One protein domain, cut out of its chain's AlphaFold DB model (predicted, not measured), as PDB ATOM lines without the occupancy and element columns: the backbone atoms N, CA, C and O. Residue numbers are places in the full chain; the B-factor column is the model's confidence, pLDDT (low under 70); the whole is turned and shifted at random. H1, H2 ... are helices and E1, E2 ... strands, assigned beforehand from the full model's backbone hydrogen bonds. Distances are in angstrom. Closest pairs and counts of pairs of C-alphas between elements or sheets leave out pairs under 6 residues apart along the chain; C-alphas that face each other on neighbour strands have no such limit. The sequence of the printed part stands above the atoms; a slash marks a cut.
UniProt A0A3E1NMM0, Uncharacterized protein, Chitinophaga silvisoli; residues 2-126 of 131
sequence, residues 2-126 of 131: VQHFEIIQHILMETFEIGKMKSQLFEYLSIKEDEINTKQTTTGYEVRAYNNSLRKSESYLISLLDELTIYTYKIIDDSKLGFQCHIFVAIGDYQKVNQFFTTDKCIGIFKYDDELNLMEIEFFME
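What this domain is: This is residues 2 to 126 of the 131 residues of an uncharacterized protein of Chitinophaga silvisoli (UniProt A0A3E1NMM0). A strongly twisted sheet of seven strands curls round one helix, H2, while residues 2 to 8 of the other helix, H1, stick out as a free arm and the small hairpin E6 and E7 forms a separate sheet away from H2. The printed part has 125 residues, with two named helices and then nine named strands, H1 H2 E1 E2 E3 E4 E5 E6 E7 E8 E9, in the class mixed, helices and strands. The large sheet is branched at E2, and its neighbours are antiparallel but for the parallel pair E2 and E9. The whole is compact, with a radius of gyration of the C-alphas of 14.8 A and spans of 44 by 35 by 30 A.

Where its parts are: Find C-alpha 2 at (12.985, 11.574, -23.935); from there H1, residues 2 to 15, runs 20.6 A. H2, residues 18 to 31, begins at C-alpha 18 (2.877, 3.863, -46.521) and runs 19.9 A. Next come E1, residues 38 to 41, E2, 44 to 51, and E3, 56 to 63, 22.1 A long. E4, residues 68 to 78, spans 26.9 A and bends by 68 degrees at residue 71; E5, residues 82 to 91, spans 27.7 A. After E6, residues 95 to 97, E7, 100 to 102, and E8, 106 to 112, look for E9, residues 118 to 125, ending at C-alpha 125 (-0.581, -12.235, -34.894).

How they stand to each other: Start in the large sheet at E1, E2 and E3, a meander, each strand the antiparallel neighbour of the one before: N 39 and O 46 are 2.9 A apart, N 45 and O 62 2.8 A. E1 and E9 lie on one side of E2, E3 on the other side; N 125 and O 50 join the range at 2.8 A. The hairpin E4 and E5 has N 74 and O 86 at 2.8 A, E5 and E8 have N 87 and O 110 at 2.9 A, and the hairpin E8 and E9 has N 109 and O 122 at 2.8 A. H2 is on this sheet; its closest C-alphas to E4 are Ile 18 and Leu 68, 6.6 A. H1 only grazes the sheet with residues 9 to 13. In E6 and E7, N 97 and O 100 are 2.9 A apart. Every O i to N i+4 pair is within hydrogen-bond range in H2, and 9 of 10 in H1.

The domain as a whole: The C-alphas of Val 2 and Thr 42, 46.4 A apart, are the two farthest apart. The printed part has no cut, and no link is long. Mean pLDDT of the printed part is 85.1; residues 2 to 14, 34 and 81 are under 70.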
ATOM      1  N   VAL A   2      14.248  11.976 -23.265       44.41
ATOM      2  CA  VAL A   2      12.985  11.574 -23.935       44.41
ATOM      3  C   VAL A   2      12.780  12.217 -25.323       44.41
ATOM      4  O   VAL A   2      12.364  11.540 -26.251       44.41
ATOM      5  N   GLN A   3      13.183  13.478 -25.523       44.84
ATOM      6  CA  GLN A   3      12.937  14.204 -26.785       44.84
ATOM      7  C   GLN A   3      13.690  13.671 -28.019       44.84
ATOM      8  O   GLN A   3      13.211  13.832 -29.132       44.84
ATOM      9  N   HIS A   4      14.869  13.052 -27.862       49.06
ATOM     10  CA  HIS A   4      15.646  12.584 -29.024       49.06
ATOM     11  C   HIS A   4      15.048  11.314 -29.646       49.06
ATOM     12  O   HIS A   4      15.143  11.124 -30.854       49.06
ATOM     13  N   PHE A   5      14.409  10.466 -28.833       54.03
ATOM     14  CA  PHE A   5      13.768   9.241 -29.305       54.03
ATOM     15  C   PHE A   5      12.521   9.555 -30.140       54.03
ATOM     16  O   PHE A   5      12.368   9.016 -31.228       54.03
ATOM     17  N   GLU A   6      11.695  10.501 -29.685       55.09
ATOM     18  CA  GLU A   6      10.502  10.955 -30.415       55.09
ATOM     19  C   GLU A   6      10.853  11.621 -31.757       55.09
ATOM     20  O   GLU A   6      10.142  11.433 -32.739       55.09
ATOM     21  N   ILE A   7      11.975  12.347 -31.833       61.19
ATOM     22  CA  ILE A   7      12.451  12.957 -33.086       61.19
ATOM     23  C   ILE A   7      12.925  11.885 -34.075       61.19
ATOM     24  O   ILE A   7      12.557  11.936 -35.244       61.19
ATOM     25  N   ILE A   8      13.703  10.895 -33.623       63.41
ATOM     26  CA  ILE A   8      14.145   9.780 -34.481       63.41
ATOM     27  C   ILE A   8      12.938   8.959 -34.948       63.41
ATOM     28  O   ILE A   8      12.859   8.607 -36.121       63.41
ATOM     29  N   GLN A   9      11.972   8.713 -34.058       59.66
ATOM     30  CA  GLN A   9      10.706   8.062 -34.389       59.66
ATOM     31  C   GLN A   9       9.962   8.809 -35.488       59.66
ATOM     32  O   GLN A   9       9.535   8.201 -36.463       59.66
ATOM     33  N   HIS A  10       9.821  10.123 -35.334       63.19
ATOM     34  CA  HIS A  10       9.111  10.957 -36.288       63.19
ATOM     35  C   HIS A  10       9.813  10.988 -37.650       63.19
ATOM     36  O   HIS A  10       9.165  10.739 -38.660       63.19
ATOM     37  N   ILE A  11      11.137  11.175 -37.675       68.44
ATOM     38  CA  ILE A  11      11.934  11.156 -38.911       68.44
ATOM     39  C   ILE A  11      11.795   9.810 -39.625       68.44
ATOM     40  O   ILE A  11      11.593   9.774 -40.836       68.44
ATOM     41  N   LEU A  12      11.861   8.694 -38.895       65.75
ATOM     42  CA  LEU A  12      11.685   7.369 -39.490       65.75
ATOM     43  C   LEU A  12      10.261   7.186 -40.026       65.75
ATOM     44  O   LEU A  12      10.099   6.739 -41.155       65.75
ATOM     45  N   MET A  13       9.232   7.593 -39.279       63.12
ATOM     46  CA  MET A  13       7.841   7.529 -39.745       63.12
ATOM     47  C   MET A  13       7.587   8.380 -40.997       63.12
ATOM     48  O   MET A  13       6.806   7.966 -41.847       63.12
ATOM     49  N   GLU A  14       8.244   9.533 -41.135       65.38
ATOM     50  CA  GLU A  14       8.187  10.344 -42.358       65.38
ATOM     51  C   GLU A  14       8.988   9.721 -43.511       65.38
ATOM     52  O   GLU A  14       8.617   9.870 -44.673       65.38
ATOM     53  N   THR A  15      10.065   8.994 -43.205       70.81
ATOM     54  CA  THR A  15      10.908   8.329 -44.213       70.81
ATOM     55  C   THR A  15      10.201   7.127 -44.850       70.81
ATOM     56  O   THR A  15      10.397   6.837 -46.034       70.81
ATOM     57  N   PHE A  16       9.368   6.418 -44.084       79.06
ATOM     58  CA  PHE A  16       8.623   5.254 -44.562       79.06
ATOM     59  C   PHE A  16       7.221   5.641 -45.034       79.06
ATOM     60  O   PHE A  16       6.230   5.519 -44.317       79.06
ATOM     61  N   GLU A  17       7.128   6.068 -46.290       85.44
ATOM     62  CA  GLU A  17       5.838   6.309 -46.930       85.44
ATOM     63  C   GLU A  17       5.020   5.010 -47.035       85.44
ATOM     64  O   GLU A  17       5.444   4.037 -47.665       85.44
ATOM     65  N   ILE A  18       3.798   5.014 -46.490       88.81
ATOM     66  CA  ILE A  18       2.877   3.863 -46.521       88.81
ATOM     67  C   ILE A  18       2.651   3.343 -47.946       88.81
ATOM     68  O   ILE A  18       2.610   2.134 -48.161       88.81
ATOM     69  N   GLY A  19       2.548   4.241 -48.931       88.31
ATOM     70  CA  GLY A  19       2.409   3.862 -50.338       88.31
ATOM     71  C   GLY A  19       3.587   3.018 -50.830       88.31
ATOM     72  O   GLY A  19       3.378   1.947 -51.398       88.31
ATOM     73  N   LYS A  20       4.821   3.449 -50.534       88.94
ATOM     74  CA  LYS A  20       6.046   2.707 -50.862       88.94
ATOM     75  C   LYS A  20       6.089   1.362 -50.138       88.94
ATOM     76  O   LYS A  20       6.364   0.350 -50.773       88.94
ATOM     77  N   MET A  21       5.770   1.331 -48.844       91.94
ATOM     78  CA  MET A  21       5.733   0.082 -48.073       91.94
ATOM     79  C   MET A  21       4.701  -0.903 -48.621       91.94
ATOM     80  O   MET A  21       4.976  -2.097 -48.708       91.94
ATOM     81  N   LYS A  22       3.532  -0.411 -49.044       94.19
ATOM     82  CA  LYS A  22       2.496  -1.236 -49.668       94.19
ATOM     83  C   LYS A  22       2.983  -1.833 -50.984       94.19
ATOM     84  O   LYS A  22       2.803  -3.027 -51.201       94.19
ATOM     85  N   SER A  23       3.652  -1.047 -51.827       93.62
ATOM     86  CA  SER A  23       4.288  -1.569 -53.042       93.62
ATOM     87  C   SER A  23       5.338  -2.634 -52.725       93.62
ATOM     88  O   SER A  23       5.286  -3.714 -53.307       93.62
ATOM     89  N   GLN A  24       6.225  -2.375 -51.760       94.31
ATOM     90  CA  GLN A  24       7.260  -3.326 -51.342       94.31
ATOM     91  C   GLN A  24       6.675  -4.623 -50.769       94.31
ATOM     92  O   GLN A  24       7.201  -5.698 -51.040       94.31
ATOM     93  N   LEU A  25       5.572  -4.547 -50.016       95.81
ATOM     94  CA  LEU A  25       4.862  -5.718 -49.504       95.81
ATOM     95  C   LEU A  25       4.401  -6.627 -50.645       95.81
ATOM     96  O   LEU A  25       4.684  -7.820 -50.628       95.81
ATOM     97  N   PHE A  26       3.699  -6.080 -51.638       94.69
ATOM     98  CA  PHE A  26       3.180  -6.895 -52.738       94.69
ATOM     99  C   PHE A  26       4.280  -7.369 -53.689       94.69
ATOM    100  O   PHE A  26       4.194  -8.488 -54.189       94.69
ATOM    101  N   GLU A  27       5.338  -6.580 -53.884       94.75
ATOM    102  CA  GLU A  27       6.535  -7.025 -54.601       94.75
ATOM    103  C   GLU A  27       7.186  -8.219 -53.888       94.75
ATOM    104  O   GLU A  27       7.373  -9.272 -54.497       94.75
ATOM    105  N   TYR A  28       7.425  -8.107 -52.579       94.69
ATOM    106  CA  TYR A  28       7.958  -9.193 -51.761       94.69
ATOM    107  C   TYR A  28       7.082 -10.449 -51.842       94.69
ATOM    108  O   TYR A  28       7.588 -11.542 -52.093       94.69
ATOM    109  N   LEU A  29       5.762 -10.310 -51.684       93.94
ATOM    110  CA  LEU A  29       4.837 -11.446 -51.738       93.94
ATOM    111  C   LEU A  29       4.800 -12.118 -53.117       93.94
ATOM    112  O   LEU A  29       4.702 -13.341 -53.176       93.94
ATOM    113  N   SER A  30       4.948 -11.352 -54.202       92.69
ATOM    114  CA  SER A  30       5.039 -11.895 -55.565       92.69
ATOM    115  C   SER A  30       6.321 -12.703 -55.799       92.69
ATOM    116  O   SER A  30       6.292 -13.751 -56.432       92.69
ATOM    117  N   ILE A  31       7.449 -12.276 -55.221       91.75
ATOM    118  CA  ILE A  31       8.713 -13.030 -55.278       91.75
ATOM    119  C   ILE A  31       8.595 -14.334 -54.474       91.75
ATOM    120  O   ILE A  31       9.224 -15.340 -54.800       91.75
ATOM    121  N   LYS A  32       7.771 -14.319 -53.422       88.25
ATOM    122  CA  LYS A  32       7.535 -15.433 -52.498       88.25
ATOM    123  C   LYS A  32       6.376 -16.349 -52.910       88.25
ATOM    124  O   LYS A  32       6.044 -17.248 -52.145       88.25
ATOM    125  N   GLU A  33       5.775 -16.144 -54.082       77.31
ATOM    126  CA  GLU A  33       4.477 -16.704 -54.507       77.31
ATOM    127  C   GLU A  33       4.398 -18.245 -54.578       77.31
ATOM    128  O   GLU A  33       3.300 -18.796 -54.571       77.31
ATOM    129  N   ASP A  34       5.536 -18.941 -54.530       69.62
ATOM    130  CA  ASP A  34       5.633 -20.410 -54.522       69.62
ATOM    131  C   ASP A  34       6.247 -20.989 -53.231       69.62
ATOM    132  O   ASP A  34       6.518 -22.191 -53.127       69.62
ATOM    133  N   GLU A  35       6.494 -20.155 -52.219       80.62
ATOM    134  CA  GLU A  35       6.957 -20.629 -50.918       80.62
ATOM    135  C   GLU A  35       5.791 -21.193 -50.092       80.62
ATOM    136  O   GLU A  35       4.648 -20.763 -50.199       80.62
ATOM    137  N   ILE A  36       6.082 -22.134 -49.183       70.50
ATOM    138  CA  ILE A  36       5.093 -22.830 -48.324       70.50
ATOM    139  C   ILE A  36       4.145 -21.865 -47.575       70.50
ATOM    140  O   ILE A  36       3.067 -22.260 -47.120       70.50
ATOM    141  N   ASN A  37       4.560 -20.610 -47.419       78.38
ATOM    142  CA  ASN A  37       3.916 -19.614 -46.583       78.38
ATOM    143  C   ASN A  37       3.158 -18.529 -47.355       78.38
ATOM    144  O   ASN A  37       2.502 -17.732 -46.687       78.38
ATOM    145  N   THR A  38       3.202 -18.509 -48.692       86.50
ATOM    146  CA  THR A  38       2.571 -17.456 -49.501       86.50
ATOM    147  C   THR A  38       1.901 -18.051 -50.732       86.50
ATOM    148  O   THR A  38       2.471 -18.899 -51.405       86.50
ATOM    149  N   LYS A  39       0.680 -17.610 -51.039       90.56
ATOM    150  CA  LYS A  39      -0.053 -18.046 -52.231       90.56
ATOM    151  C   LYS A  39      -0.864 -16.898 -52.816       90.56
ATOM    152  O   LYS A  39      -1.644 -16.266 -52.104       90.56
ATOM    153  N   GLN A  40      -0.735 -16.655 -54.117       91.12
ATOM    154  CA  GLN A  40      -1.549 -15.649 -54.795       91.12
ATOM    155  C   GLN A  40      -3.013 -16.097 -54.929       91.12
ATOM    156  O   GLN A  40      -3.337 -17.266 -55.158       91.12
ATOM    157  N   THR A  41      -3.915 -15.132 -54.797       89.25
ATOM    158  CA  THR A  41      -5.355 -15.266 -55.023       89.25
ATOM    159  C   THR A  41      -5.829 -14.185 -55.993       89.25
ATOM    160  O   THR A  41      -5.092 -13.270 -56.348       89.25
ATOM    161  N   THR A  42      -7.102 -14.225 -56.380       89.19
ATOM    162  CA  THR A  42      -7.698 -13.205 -57.256       89.19
ATOM    163  C   THR A  42      -7.756 -11.804 -56.641       89.19
ATOM    164  O   THR A  42      -7.934 -10.837 -57.374       89.19
ATOM    165  N   THR A  43      -7.643 -11.675 -55.314       90.38
ATOM    166  CA  THR A  43      -7.852 -10.401 -54.595       90.38
ATOM    167  C   THR A  43      -6.642  -9.945 -53.776       90.38
ATOM    168  O   THR A  43      -6.705  -8.894 -53.129       90.38
ATOM    169  N   GLY A  44      -5.543 -10.704 -53.809       93.81
ATOM    170  CA  GLY A  44      -4.344 -10.466 -53.009       93.81
ATOM    171  C   GLY A  44      -3.559 -11.751 -52.753       93.81
ATOM    172  O   GLY A  44      -3.553 -12.648 -53.593       93.81
ATOM    173  N   TYR A  45      -2.945 -11.866 -51.580       95.12
ATOM    174  CA  TYR A  45      -2.082 -12.983 -51.200       95.12
ATOM    175  C   TYR A  45      -2.533 -13.604 -49.878       95.12
ATOM    176  O   TYR A  45      -2.767 -12.899 -48.898       95.12
ATOM    177  N   GLU A  46      -2.638 -14.928 -49.834       94.56
ATOM    178  CA  GLU A  46      -2.713 -15.670 -48.578       94.56
ATOM    179  C   GLU A  46      -1.306 -15.796 -48.002       94.56
ATOM    180  O   GLU A  46      -0.408 -16.296 -48.680       94.56
ATOM    181  N   VAL A  47      -1.124 -15.360 -46.758       94.00
ATOM    182  CA  VAL A  47       0.141 -15.475 -46.026       94.00
ATOM    183  C   VAL A  47      -0.053 -16.263 -44.743       94.00
ATOM    184  O   VAL A  47      -1.084 -16.158 -44.076       94.00
ATOM    185  N   ARG A  48       0.961 -17.033 -44.354       92.44
ATOM    186  CA  ARG A  48       1.001 -17.658 -43.032       92.44
ATOM    187  C   ARG A  48       1.603 -16.705 -42.013       92.44
ATOM    188  O   ARG A  48       2.789 -16.401 -42.085       92.44
ATOM    189  N   ALA A  49       0.805 -16.313 -41.028       92.06
ATOM    190  CA  ALA A  49       1.271 -15.557 -39.874       92.06
ATOM    191  C   ALA A  49       1.328 -16.461 -38.638       92.06
ATOM    192  O   ALA A  49       0.429 -17.276 -38.408       92.06
ATOM    193  N   TYR A  50       2.384 -16.345 -37.833       90.19
ATOM    194  CA  TYR A  50       2.481 -17.085 -36.575       90.19
ATOM    195  C   TYR A  50       1.608 -16.432 -35.496       90.19
ATOM    196  O   TYR A  50       1.829 -15.283 -35.121       90.19
ATOM    197  N   ASN A  51       0.614 -17.159 -34.988       88.00
ATOM    198  CA  ASN A  51      -0.226 -16.717 -33.882       88.00
ATOM    199  C   ASN A  51       0.440 -17.106 -32.555       88.00
ATOM    200  O   ASN A  51       0.519 -18.291 -32.209       88.00
ATOM    201  N   ASN A  52       0.901 -16.103 -31.805       82.94
ATOM    202  CA  ASN A  52       1.592 -16.311 -30.532       82.94
ATOM    203  C   ASN A  52       0.678 -16.926 -29.459       82.94
ATOM    204  O   ASN A  52       1.116 -17.825 -28.735       82.94
ATOM    205  N   SER A  53      -0.588 -16.497 -29.387       83.62
ATOM    206  CA  SER A  53      -1.578 -17.006 -28.427       83.62
ATOM    207  C   SER A  53      -1.836 -18.501 -28.635       83.62
ATOM    208  O   SER A  53      -1.901 -19.273 -27.678       83.62
ATOM    209  N   LEU A  54      -1.937 -18.926 -29.897       86.56
ATOM    210  CA  LEU A  54      -2.261 -20.306 -30.267       86.56
ATOM    211  C   LEU A  54      -1.028 -21.183 -30.528       86.56
ATOM    212  O   LEU A  54      -1.173 -22.392 -30.714       86.56
ATOM    213  N   ARG A  55       0.174 -20.592 -30.547       87.69
ATOM    214  CA  ARG A  55       1.455 -21.244 -30.878       87.69
ATOM    215  C   ARG A  55       1.414 -22.047 -32.182       87.69
ATOM    216  O   ARG A  55       1.962 -23.147 -32.270       87.69
ATOM    217  N   LYS A  56       0.734 -21.513 -33.196       90.31
ATOM    218  CA  LYS A  56       0.582 -22.140 -34.517       90.31
ATOM    219  C   LYS A  56       0.534 -21.077 -35.608       90.31
ATOM    220  O   LYS A  56       0.176 -19.934 -35.346       90.31
ATOM    221  N   SER A  57       0.846 -21.469 -36.837       90.44
ATOM    222  CA  SER A  57       0.653 -20.609 -38.004       90.44
ATOM    223  C   SER A  57      -0.791 -20.670 -38.494       90.44
ATOM    224  O   SER A  57      -1.377 -21.750 -38.589       90.44
ATOM    225  N   GLU A  58      -1.342 -19.513 -38.834       91.69
ATOM    226  CA  GLU A  58      -2.675 -19.352 -39.413       91.69
ATOM    227  C   GLU A  58      -2.579 -18.597 -40.739       91.69
ATOM    228  O   GLU A  58      -1.612 -17.874 -40.977       91.69
ATOM    229  N   SER A  59      -3.549 -18.825 -41.624       92.38
ATOM    230  CA  SER A  59      -3.581 -18.210 -42.951       92.38
ATOM    231  C   SER A  59      -4.412 -16.935 -42.916       92.38
ATOM    232  O   SER A  59      -5.555 -16.971 -42.465       92.38
ATOM    233  N   TYR A  60      -3.856 -15.842 -43.430       93.12
ATOM    234  CA  TYR A  60      -4.511 -14.542 -43.526       93.12
ATOM    235  C   TYR A  60      -4.474 -14.056 -44.972       93.12
ATOM    236  O   TYR A  60      -3.435 -14.112 -45.623       93.12
ATOM    237  N   LEU A  61      -5.609 -13.572 -45.477       95.25
ATOM    238  CA  LEU A  61      -5.687 -12.969 -46.805       95.25
ATOM    239  C   LEU A  61      -5.332 -11.484 -46.718       95.25
ATOM    240  O   LEU A  61      -6.133 -10.692 -46.218       95.25
ATOM    241  N   ILE A  62      -4.179 -11.110 -47.264       95.88
ATOM    242  CA  ILE A  62      -3.778  -9.720 -47.474       95.88
ATOM    243  C   ILE A  62      -4.259  -9.284 -48.860       95.88
ATOM    244  O   ILE A  62      -3.733  -9.721 -49.884       95.88
ATOM    245  N   SER A  63      -5.274  -8.431 -48.899       95.12
ATOM    246  CA  SER A  63      -5.849  -7.870 -50.117       95.12
ATOM    247  C   SER A  63      -5.129  -6.597 -50.554       95.12
ATOM    248  O   SER A  63      -4.667  -5.811 -49.732       95.12
ATOM    249  N   LEU A  64      -5.133  -6.325 -51.862       90.00
ATOM    250  CA  LEU A  64      -4.670  -5.052 -52.432       90.00
ATOM    251  C   LEU A  64      -5.383  -3.825 -51.837       90.00
ATOM    252  O   LEU A  64      -4.841  -2.719 -51.867       90.00
ATOM    253  N   LEU A  65      -6.592  -4.003 -51.303       93.00
ATOM    254  CA  LEU A  65      -7.368  -2.933 -50.678       93.00
ATOM    255  C   LEU A  65      -7.025  -2.710 -49.204       93.00
ATOM    256  O   LEU A  65      -7.409  -1.677 -48.671       93.00
ATOM    257  N   ASP A  66      -6.282  -3.618 -48.569       94.75
ATOM    258  CA  ASP A  66      -5.985  -3.501 -47.145       94.75
ATOM    259  C   ASP A  66      -5.164  -2.257 -46.840       94.75
ATOM    260  O   ASP A  66      -4.256  -1.870 -47.590       94.75
ATOM    261  N   GLU A  67      -5.486  -1.639 -45.713       93.88
ATOM    262  CA  GLU A  67      -4.709  -0.539 -45.176       93.88
ATOM    263  C   GLU A  67      -3.483  -1.070 -44.437       93.88
ATOM    264  O   GLU A  67      -3.478  -2.170 -43.878       93.88
ATOM    265  N   LEU A  68      -2.423  -0.267 -44.470       94.50
ATOM    266  CA  LEU A  68      -1.210  -0.493 -43.704       94.50
ATOM    267  C   LEU A  68      -1.059   0.660 -42.722       94.50
ATOM    268  O   LEU A  68      -1.073   1.822 -43.129       94.50
ATOM    269  N   THR A  69      -0.873   0.336 -41.448       91.62
ATOM    270  CA  THR A  69      -0.603   1.330 -40.407       91.62
ATOM    271  C   THR A  69       0.703   1.004 -39.700       91.62
ATOM    272  O   THR A  69       0.816  -0.021 -39.029       91.62
ATOM    273  N   ILE A  70       1.697   1.890 -39.814       89.38
ATOM    274  CA  ILE A  70       2.918   1.815 -39.003       89.38
ATOM    275  C   ILE A  70       2.555   2.211 -37.571       89.38
ATOM    276  O   ILE A  70       2.075   3.322 -37.342       89.38
ATOM    277  N   TYR A  71       2.805   1.331 -36.600       85.75
ATOM    278  CA  TYR A  71       2.497   1.623 -35.194       85.75
ATOM    279  C   TYR A  71       3.728   1.679 -34.286       85.75
ATOM    280  O   TYR A  71       3.663   2.305 -33.225       85.75
ATOM    281  N   THR A  72       4.839   1.047 -34.675       86.00
ATOM    282  CA  THR A  72       6.123   1.170 -33.975       86.00
ATOM    283  C   THR A  72       7.299   0.786 -34.876       86.00
ATOM    284  O   THR A  72       7.123   0.302 -35.995       86.00
ATOM    285  N   TYR A  73       8.512   1.000 -34.379       86.12
ATOM    286  CA  TYR A  73       9.758   0.598 -35.014       86.12
ATOM    287  C   TYR A  73      10.771   0.168 -33.950       86.12
ATOM    288  O   TYR A  73      10.649   0.505 -32.768       86.12
ATOM    289  N   LYS A  74      11.795  -0.567 -34.373       86.94
ATOM    290  CA  LYS A  74      12.928  -0.948 -33.532       86.94
ATOM    291  C   LYS A  74      14.211  -0.884 -34.343       86.94
ATOM    292  O   LYS A  74      14.256  -1.372 -35.465       86.94
ATOM    293  N   ILE A  75      15.256  -0.310 -33.757       84.44
ATOM    294  CA  ILE A  75      16.611  -0.395 -34.303       84.44
ATOM    295  C   ILE A  75      17.319  -1.531 -33.570       84.44
ATOM    296  O   ILE A  75      17.326  -1.564 -32.336       84.44
ATOM    297  N   ILE A  76      17.864  -2.478 -34.325       84.69
ATOM    298  CA  ILE A  76      18.634  -3.603 -33.801       84.69
ATOM    299  C   ILE A  76      20.070  -3.455 -34.284       84.69
ATOM    300  O   ILE A  76      20.307  -3.258 -35.468       84.69
ATOM    301  N   ASP A  77      21.016  -3.541 -33.358       83.06
ATOM    302  CA  ASP A  77      22.437  -3.643 -33.677       83.06
ATOM    303  C   ASP A  77      22.796  -5.131 -33.791       83.06
ATOM    304  O   ASP A  77      22.823  -5.850 -32.785       83.06
ATOM    305  N   ASP A  78      22.985  -5.612 -35.023       77.00
ATOM    306  CA  ASP A  78      23.480  -6.955 -35.297       77.00
ATOM    307  C   ASP A  78      24.971  -6.891 -35.641       77.00
ATOM    308  O   ASP A  78      25.382  -6.419 -36.697       77.00
ATOM    309  N   SER A  79      25.795  -7.461 -34.763       71.81
ATOM    310  CA  SER A  79      27.256  -7.520 -34.908       71.81
ATOM    311  C   SER A  79      27.790  -8.049 -36.254       71.81
ATOM    312  O   SER A  79      28.966  -7.846 -36.552       71.81
ATOM    313  N   LYS A  80      26.978  -8.765 -37.044       72.25
ATOM    314  CA  LYS A  80      27.354  -9.328 -38.349       72.25
ATOM    315  C   LYS A  80      26.721  -8.599 -39.528       72.25
ATOM    316  O   LYS A  80      27.315  -8.602 -40.602       72.25
ATOM    317  N   LEU A  81      25.523  -8.051 -39.345       67.75
ATOM    318  CA  LEU A  81      24.725  -7.437 -40.412       67.75
ATOM    319  C   LEU A  81      24.648  -5.908 -40.301       67.75
ATOM    320  O   LEU A  81      24.036  -5.277 -41.152       67.75
ATOM    321  N   GLY A  82      25.272  -5.319 -39.280       74.69
ATOM    322  CA  GLY A  82      25.188  -3.893 -39.001       74.69
ATOM    323  C   GLY A  82      23.865  -3.510 -38.337       74.69
ATOM    324  O   GLY A  82      23.208  -4.318 -37.674       74.69
ATOM    325  N   PHE A  83      23.482  -2.245 -38.489       78.12
ATOM    326  CA  PHE A  83      22.222  -1.744 -37.951       78.12
ATOM    327  C   PHE A  83      21.054  -2.190 -38.828       78.12
ATOM    328  O   PHE A  83      21.056  -1.968 -40.030       78.12
ATOM    329  N   GLN A  84      20.022  -2.755 -38.208       84.81
ATOM    330  CA  GLN A  84      18.769  -3.094 -38.868       84.81
ATOM    331  C   GLN A  84      17.636  -2.218 -38.354       84.81
ATOM    332  O   GLN A  84      17.476  -2.025 -37.144       84.81
ATOM    333  N   CYS A  85      16.807  -1.738 -39.276       88.38
ATOM    334  CA  CYS A  85      15.574  -1.037 -38.948       88.38
ATOM    335  C   CYS A  85      14.388  -1.982 -39.139       88.38
ATOM    336  O   CYS A  85      14.134  -2.468 -40.238       88.38
ATOM    337  N   HIS A  86      13.668  -2.280 -38.062       91.62
ATOM    338  CA  HIS A  86      12.463  -3.104 -38.094       91.62
ATOM    339  C   HIS A  86      11.251  -2.188 -37.981       91.62
ATOM    340  O   HIS A  86      11.070  -1.539 -36.949       91.62
ATOM    341  N   ILE A  87      10.423  -2.138 -39.021       91.19
ATOM    342  CA  ILE A  87       9.177  -1.366 -39.037       91.19
ATOM    343  C   ILE A  87       8.006  -2.313 -38.814       91.19
ATOM    344  O   ILE A  87       7.826  -3.279 -39.552       91.19
ATOM    345  N   PHE A  88       7.207  -2.030 -37.789       91.62
ATOM    346  CA  PHE A  88       6.068  -2.852 -37.404       91.62
ATOM    347  C   PHE A  88       4.791  -2.238 -37.968       91.62
ATOM    348  O   PHE A  88       4.421  -1.104 -37.642       91.62
ATOM    349  N   VAL A  89       4.123  -3.012 -38.816       92.81
ATOM    350  CA  VAL A  89       2.984  -2.567 -39.613       92.81
ATOM    351  C   VAL A  89       1.791  -3.455 -39.324       92.81
ATOM    352  O   VAL A  89       1.848  -4.662 -39.534       92.81
ATOM    353  N   ALA A  90       0.692  -2.861 -38.875       93.94
ATOM    354  CA  ALA A  90      -0.593  -3.539 -38.852       93.94
ATOM    355  C   ALA A  90      -1.187  -3.561 -40.264       93.94
ATOM    356  O   ALA A  90      -1.193  -2.535 -40.947       93.94
ATOM    357  N   ILE A  91      -1.673  -4.726 -40.683       95.12
ATOM    358  CA  ILE A  91      -2.315  -4.953 -41.979       95.12
ATOM    359  C   ILE A  91      -3.799  -5.202 -41.728       95.12
ATOM    360  O   ILE A  91      -4.117  -6.099 -40.946       95.12
ATOM    361  N   GLY A  92      -4.676  -4.442 -42.388       93.56
ATOM    362  CA  GLY A  92      -6.129  -4.509 -42.194       93.56
ATOM    363  C   GLY A  92      -6.695  -3.343 -41.371       93.56
ATOM    364  O   GLY A  92      -6.128  -2.251 -41.369       93.56
ATOM    365  N   ASP A  93      -7.828  -3.569 -40.703       91.31
ATOM    366  CA  ASP A  93      -8.502  -2.593 -39.837       91.31
ATOM    367  C   ASP A  93      -7.744  -2.435 -38.513       91.31
ATOM    368  O   ASP A  93      -7.906  -3.208 -37.563       91.31
ATOM    369  N   TYR A  94      -6.876  -1.424 -38.467       90.81
ATOM    370  CA  TYR A  94      -6.083  -1.100 -37.291       90.81
ATOM    371  C   TYR A  94      -6.834  -0.170 -36.340       90.81
ATOM    372  O   TYR A  94      -7.199   0.956 -36.683       90.81
ATOM    373  N   GLN A  95      -6.945  -0.592 -35.083       88.75
ATOM    374  CA  GLN A  95      -7.532   0.215 -34.019       88.75
ATOM    375  C   GLN A  95      -6.569   0.314 -32.839       88.75
ATOM    376  O   GLN A  95      -6.016  -0.683 -32.374       88.75
ATOM    377  N   LYS A  96      -6.381   1.532 -32.322       83.94
ATOM    378  CA  LYS A  96      -5.552   1.802 -31.143       83.94
ATOM    379  C   LYS A  96      -6.390   2.424 -30.039       83.94
ATOM    380  O   LYS A  96      -6.959   3.499 -30.212       83.94
ATOM    381  N   VAL A  97      -6.405   1.779 -28.876       81.94
ATOM    382  CA  VAL A  97      -7.056   2.281 -27.664       81.94
ATOM    383  C   VAL A  97      -6.016   2.340 -26.551       81.94
ATOM    384  O   VAL A  97      -5.601   1.324 -25.994       81.94
ATOM    385  N   ASN A  98      -5.598   3.556 -26.196       81.69
ATOM    386  CA  ASN A  98      -4.522   3.804 -25.233       81.69
ATOM    387  C   ASN A  98      -3.209   3.091 -25.630       81.69
ATOM    388  O   ASN A  98      -2.638   3.374 -26.683       81.69
ATOM    389  N   GLN A  99      -2.712   2.199 -24.766       73.88
ATOM    390  CA  GLN A  99      -1.498   1.404 -24.983       73.88
ATOM    391  C   GLN A  99      -1.767   0.097 -25.735       73.88
ATOM    392  O   GLN A  99      -0.820  -0.613 -26.048       73.88
ATOM    393  N   PHE A 100      -3.029  -0.216 -26.023       78.19
ATOM    394  CA  PHE A 100      -3.421  -1.435 -26.711       78.19
ATOM    395  C   PHE A 100      -3.717  -1.141 -28.173       78.19
ATOM    396  O   PHE A 100      -4.233  -0.075 -28.518       78.19
ATOM    397  N   PHE A 101      -3.419  -2.111 -29.025       83.50
ATOM    398  CA  PHE A 101      -3.816  -2.080 -30.418       83.50
ATOM    399  C   PHE A 101      -4.367  -3.436 -30.844       83.50
ATOM    400  O   PHE A 101      -4.042  -4.467 -30.248       83.50
ATOM    401  N   THR A 102      -5.191  -3.414 -31.883       86.69
ATOM    402  CA  THR A 102      -5.730  -4.596 -32.548       86.69
ATOM    403  C   THR A 102      -5.676  -4.397 -34.056       86.69
ATOM    404  O   THR A 102      -5.735  -3.268 -34.543       86.69
ATOM    405  N   THR A 103      -5.578  -5.503 -34.781       90.38
ATOM    406  CA  THR A 103      -5.795  -5.568 -36.226       90.38
ATOM    407  C   THR A 103      -6.623  -6.813 -36.527       90.38
ATOM    408  O   THR A 103      -6.549  -7.785 -35.775       90.38
ATOM    409  N   ASP A 104      -7.434  -6.796 -37.576       89.62
ATOM    410  CA  ASP A 104      -8.283  -7.930 -37.954       89.62
ATOM    411  C   ASP A 104      -7.533  -9.007 -38.756       89.62
ATOM    412  O   ASP A 104      -8.006 -10.143 -38.838       89.62
ATOM    413  N   LYS A 105      -6.362  -8.677 -39.323       92.62
ATOM    414  CA  LYS A 105      -5.529  -9.629 -40.074       92.62
ATOM    415  C   LYS A 105      -4.267  -9.999 -39.321       92.62
ATOM    416  O   LYS A 105      -4.266 -10.940 -38.540       92.62
ATOM    417  N   CYS A 106      -3.173  -9.304 -39.591       93.38
ATOM    418  CA  CYS A 106      -1.876  -9.651 -39.042       93.38
ATOM    419  C   CYS A 106      -0.970  -8.428 -38.964       93.38
ATOM    420  O   CYS A 106      -1.295  -7.330 -39.423       93.38
ATOM    421  N   ILE A 107       0.185  -8.644 -38.355       94.06
ATOM    422  CA  ILE A 107       1.265  -7.681 -38.275       94.06
ATOM    423  C   ILE A 107       2.389  -8.155 -39.193       94.06
ATOM    424  O   ILE A 107       2.755  -9.331 -39.169       94.06
ATOM    425  N   GLY A 108       2.938  -7.233 -39.980       94.56
ATOM    426  CA  GLY A 108       4.184  -7.408 -40.713       94.56
ATOM    427  C   GLY A 108       5.341  -6.700 -40.005       94.56
ATOM    428  O   GLY A 108       5.240  -5.507 -39.714       94.56
ATOM    429  N   ILE A 109       6.448  -7.402 -39.754       94.25
ATOM    430  CA  ILE A 109       7.744  -6.775 -39.454       94.25
ATOM    431  C   ILE A 109       8.516  -6.664 -40.762       94.25
ATOM    432  O   ILE A 109       8.954  -7.672 -41.309       94.25
ATOM    433  N   PHE A 110       8.701  -5.437 -41.232       94.50
ATOM    434  CA  PHE A 110       9.523  -5.118 -42.392       94.50
ATOM    435  C   PHE A 110      10.945  -4.866 -41.899       94.50
ATOM    436  O   PHE A 110      11.179  -3.918 -41.144       94.50
ATOM    437  N   LYS A 111      11.883  -5.730 -42.287       93.00
ATOM    438  CA  LYS A 111      13.285  -5.641 -41.874       93.00
ATOM    439  C   LYS A 111      14.098  -4.983 -42.976       93.00
ATOM    440  O   LYS A 111      14.179  -5.514 -44.083       93.00
ATOM    441  N   TYR A 112      14.703  -3.852 -42.652       90.75
ATOM    442  CA  TYR A 112      15.578  -3.101 -43.536       90.75
ATOM    443  C   TYR A 112      17.030  -3.185 -43.057       90.75
ATOM    444  O   TYR A 112      17.274  -3.212 -41.844       90.75
ATOM    445  N   ASP A 113      17.965  -3.221 -44.004       89.19
ATOM    446  CA  ASP A 113      19.401  -3.093 -43.731       89.19
ATOM    447  C   ASP A 113      19.797  -1.640 -43.392       89.19
ATOM    448  O   ASP A 113      18.948  -0.749 -43.256       89.19
ATOM    449  N   ASP A 114      21.095  -1.403 -43.215       83.06
ATOM    450  CA  ASP A 114      21.676  -0.099 -42.882       83.06
ATOM    451  C   ASP A 114      21.573   0.923 -44.026       83.06
ATOM    452  O   ASP A 114      21.586   2.133 -43.781       83.06
ATOM    453  N   GLU A 115      21.392   0.447 -45.259       84.94
ATOM    454  CA  GLU A 115      21.109   1.247 -46.452       84.94
ATOM    455  C   GLU A 115      19.602   1.474 -46.689       84.94
ATOM    456  O   GLU A 115      19.216   2.145 -47.649       84.94
ATOM    457  N   LEU A 116      18.739   0.978 -45.793       85.06
ATOM    458  CA  LEU A 116      17.275   1.033 -45.884       85.06
ATOM    459  C   LEU A 116      16.682   0.241 -47.066       85.06
ATOM    460  O   LEU A 116      15.580   0.548 -47.541       85.06
ATOM    461  N   ASN A 117      17.363  -0.810 -47.523       88.25
ATOM    462  CA  ASN A 117      16.816  -1.782 -48.466       88.25
ATOM    463  C   ASN A 117      15.995  -2.841 -47.719       88.25
ATOM    464  O   ASN A 117      16.397  -3.328 -46.662       88.25
ATOM    465  N   LEU A 118      14.827  -3.207 -48.259       91.62
ATOM    466  CA  LEU A 118      13.979  -4.238 -47.654       91.62
ATOM    467  C   LEU A 118      14.636  -5.614 -47.823       91.62
ATOM    468  O   LEU A 118      14.849  -6.062 -48.948       91.62
ATOM    469  N   MET A 119      14.894  -6.299 -46.712       91.94
ATOM    470  CA  MET A 119      15.485  -7.638 -46.697       91.94
ATOM    471  C   MET A 119      14.428  -8.741 -46.590       91.94
ATOM    472  O   MET A 119      14.473  -9.737 -47.311       91.94
ATOM    473  N   GLU A 120      13.497  -8.589 -45.650       92.75
ATOM    474  CA  GLU A 120      12.540  -9.628 -45.274       92.75
ATOM    475  C   GLU A 120      11.274  -9.002 -44.688       92.75
ATOM    476  O   GLU A 120      11.321  -7.935 -44.066       92.75
ATOM    477  N   ILE A 121      10.149  -9.702 -44.855       94.56
ATOM    478  CA  ILE A 121       8.916  -9.431 -44.119       94.56
ATOM    479  C   ILE A 121       8.502 -10.693 -43.359       94.56
ATOM    480  O   ILE A 121       8.289 -11.747 -43.965       94.56
ATOM    481  N   GLU A 122       8.362 -10.570 -42.039       93.69
ATOM    482  CA  GLU A 122       7.803 -11.610 -41.169       93.69
ATOM    483  C   GLU A 122       6.364 -11.278 -40.781       93.69
ATOM    484  O   GLU A 122       6.057 -10.130 -40.459       93.69
ATOM    485  N   PHE A 123       5.496 -12.293 -40.745       93.62
ATOM    486  CA  PHE A 123       4.085 -12.135 -40.393       93.62
ATOM    487  C   PHE A 123       3.745 -12.845 -39.084       93.62
ATOM    488  O   PHE A 123       4.048 -14.027 -38.892       93.62
ATOM    489  N   PHE A 124       3.048 -12.149 -38.192       91.06
ATOM    490  CA  PHE A 124       2.595 -12.691 -36.912       91.06
ATOM    491  C   PHE A 124       1.258 -12.087 -36.504       91.06
ATOM    492  O   PHE A 124       0.822 -11.065 -37.030       91.06
ATOM    493  N   MET A 125       0.603 -12.749 -35.558       87.25
ATOM    494  CA  MET A 125      -0.581 -12.235 -34.894       87.25
ATOM    495  C   MET A 125      -0.316 -12.162 -33.394       87.25
ATOM    496  O   MET A 125       0.052 -13.158 -32.762       87.25
ATOM    497  N   GLU A 126      -0.487 -10.965 -32.842       72.19
ATOM    498  CA  GLU A 126      -0.335 -10.687 -31.420       72.19
ATOM    499  C   GLU A 126      -1.627 -10.062 -30.893       72.19
ATOM    500  O   GLU A 126      -2.066  -9.014 -31.368       72.19
TER     501      GLU A 126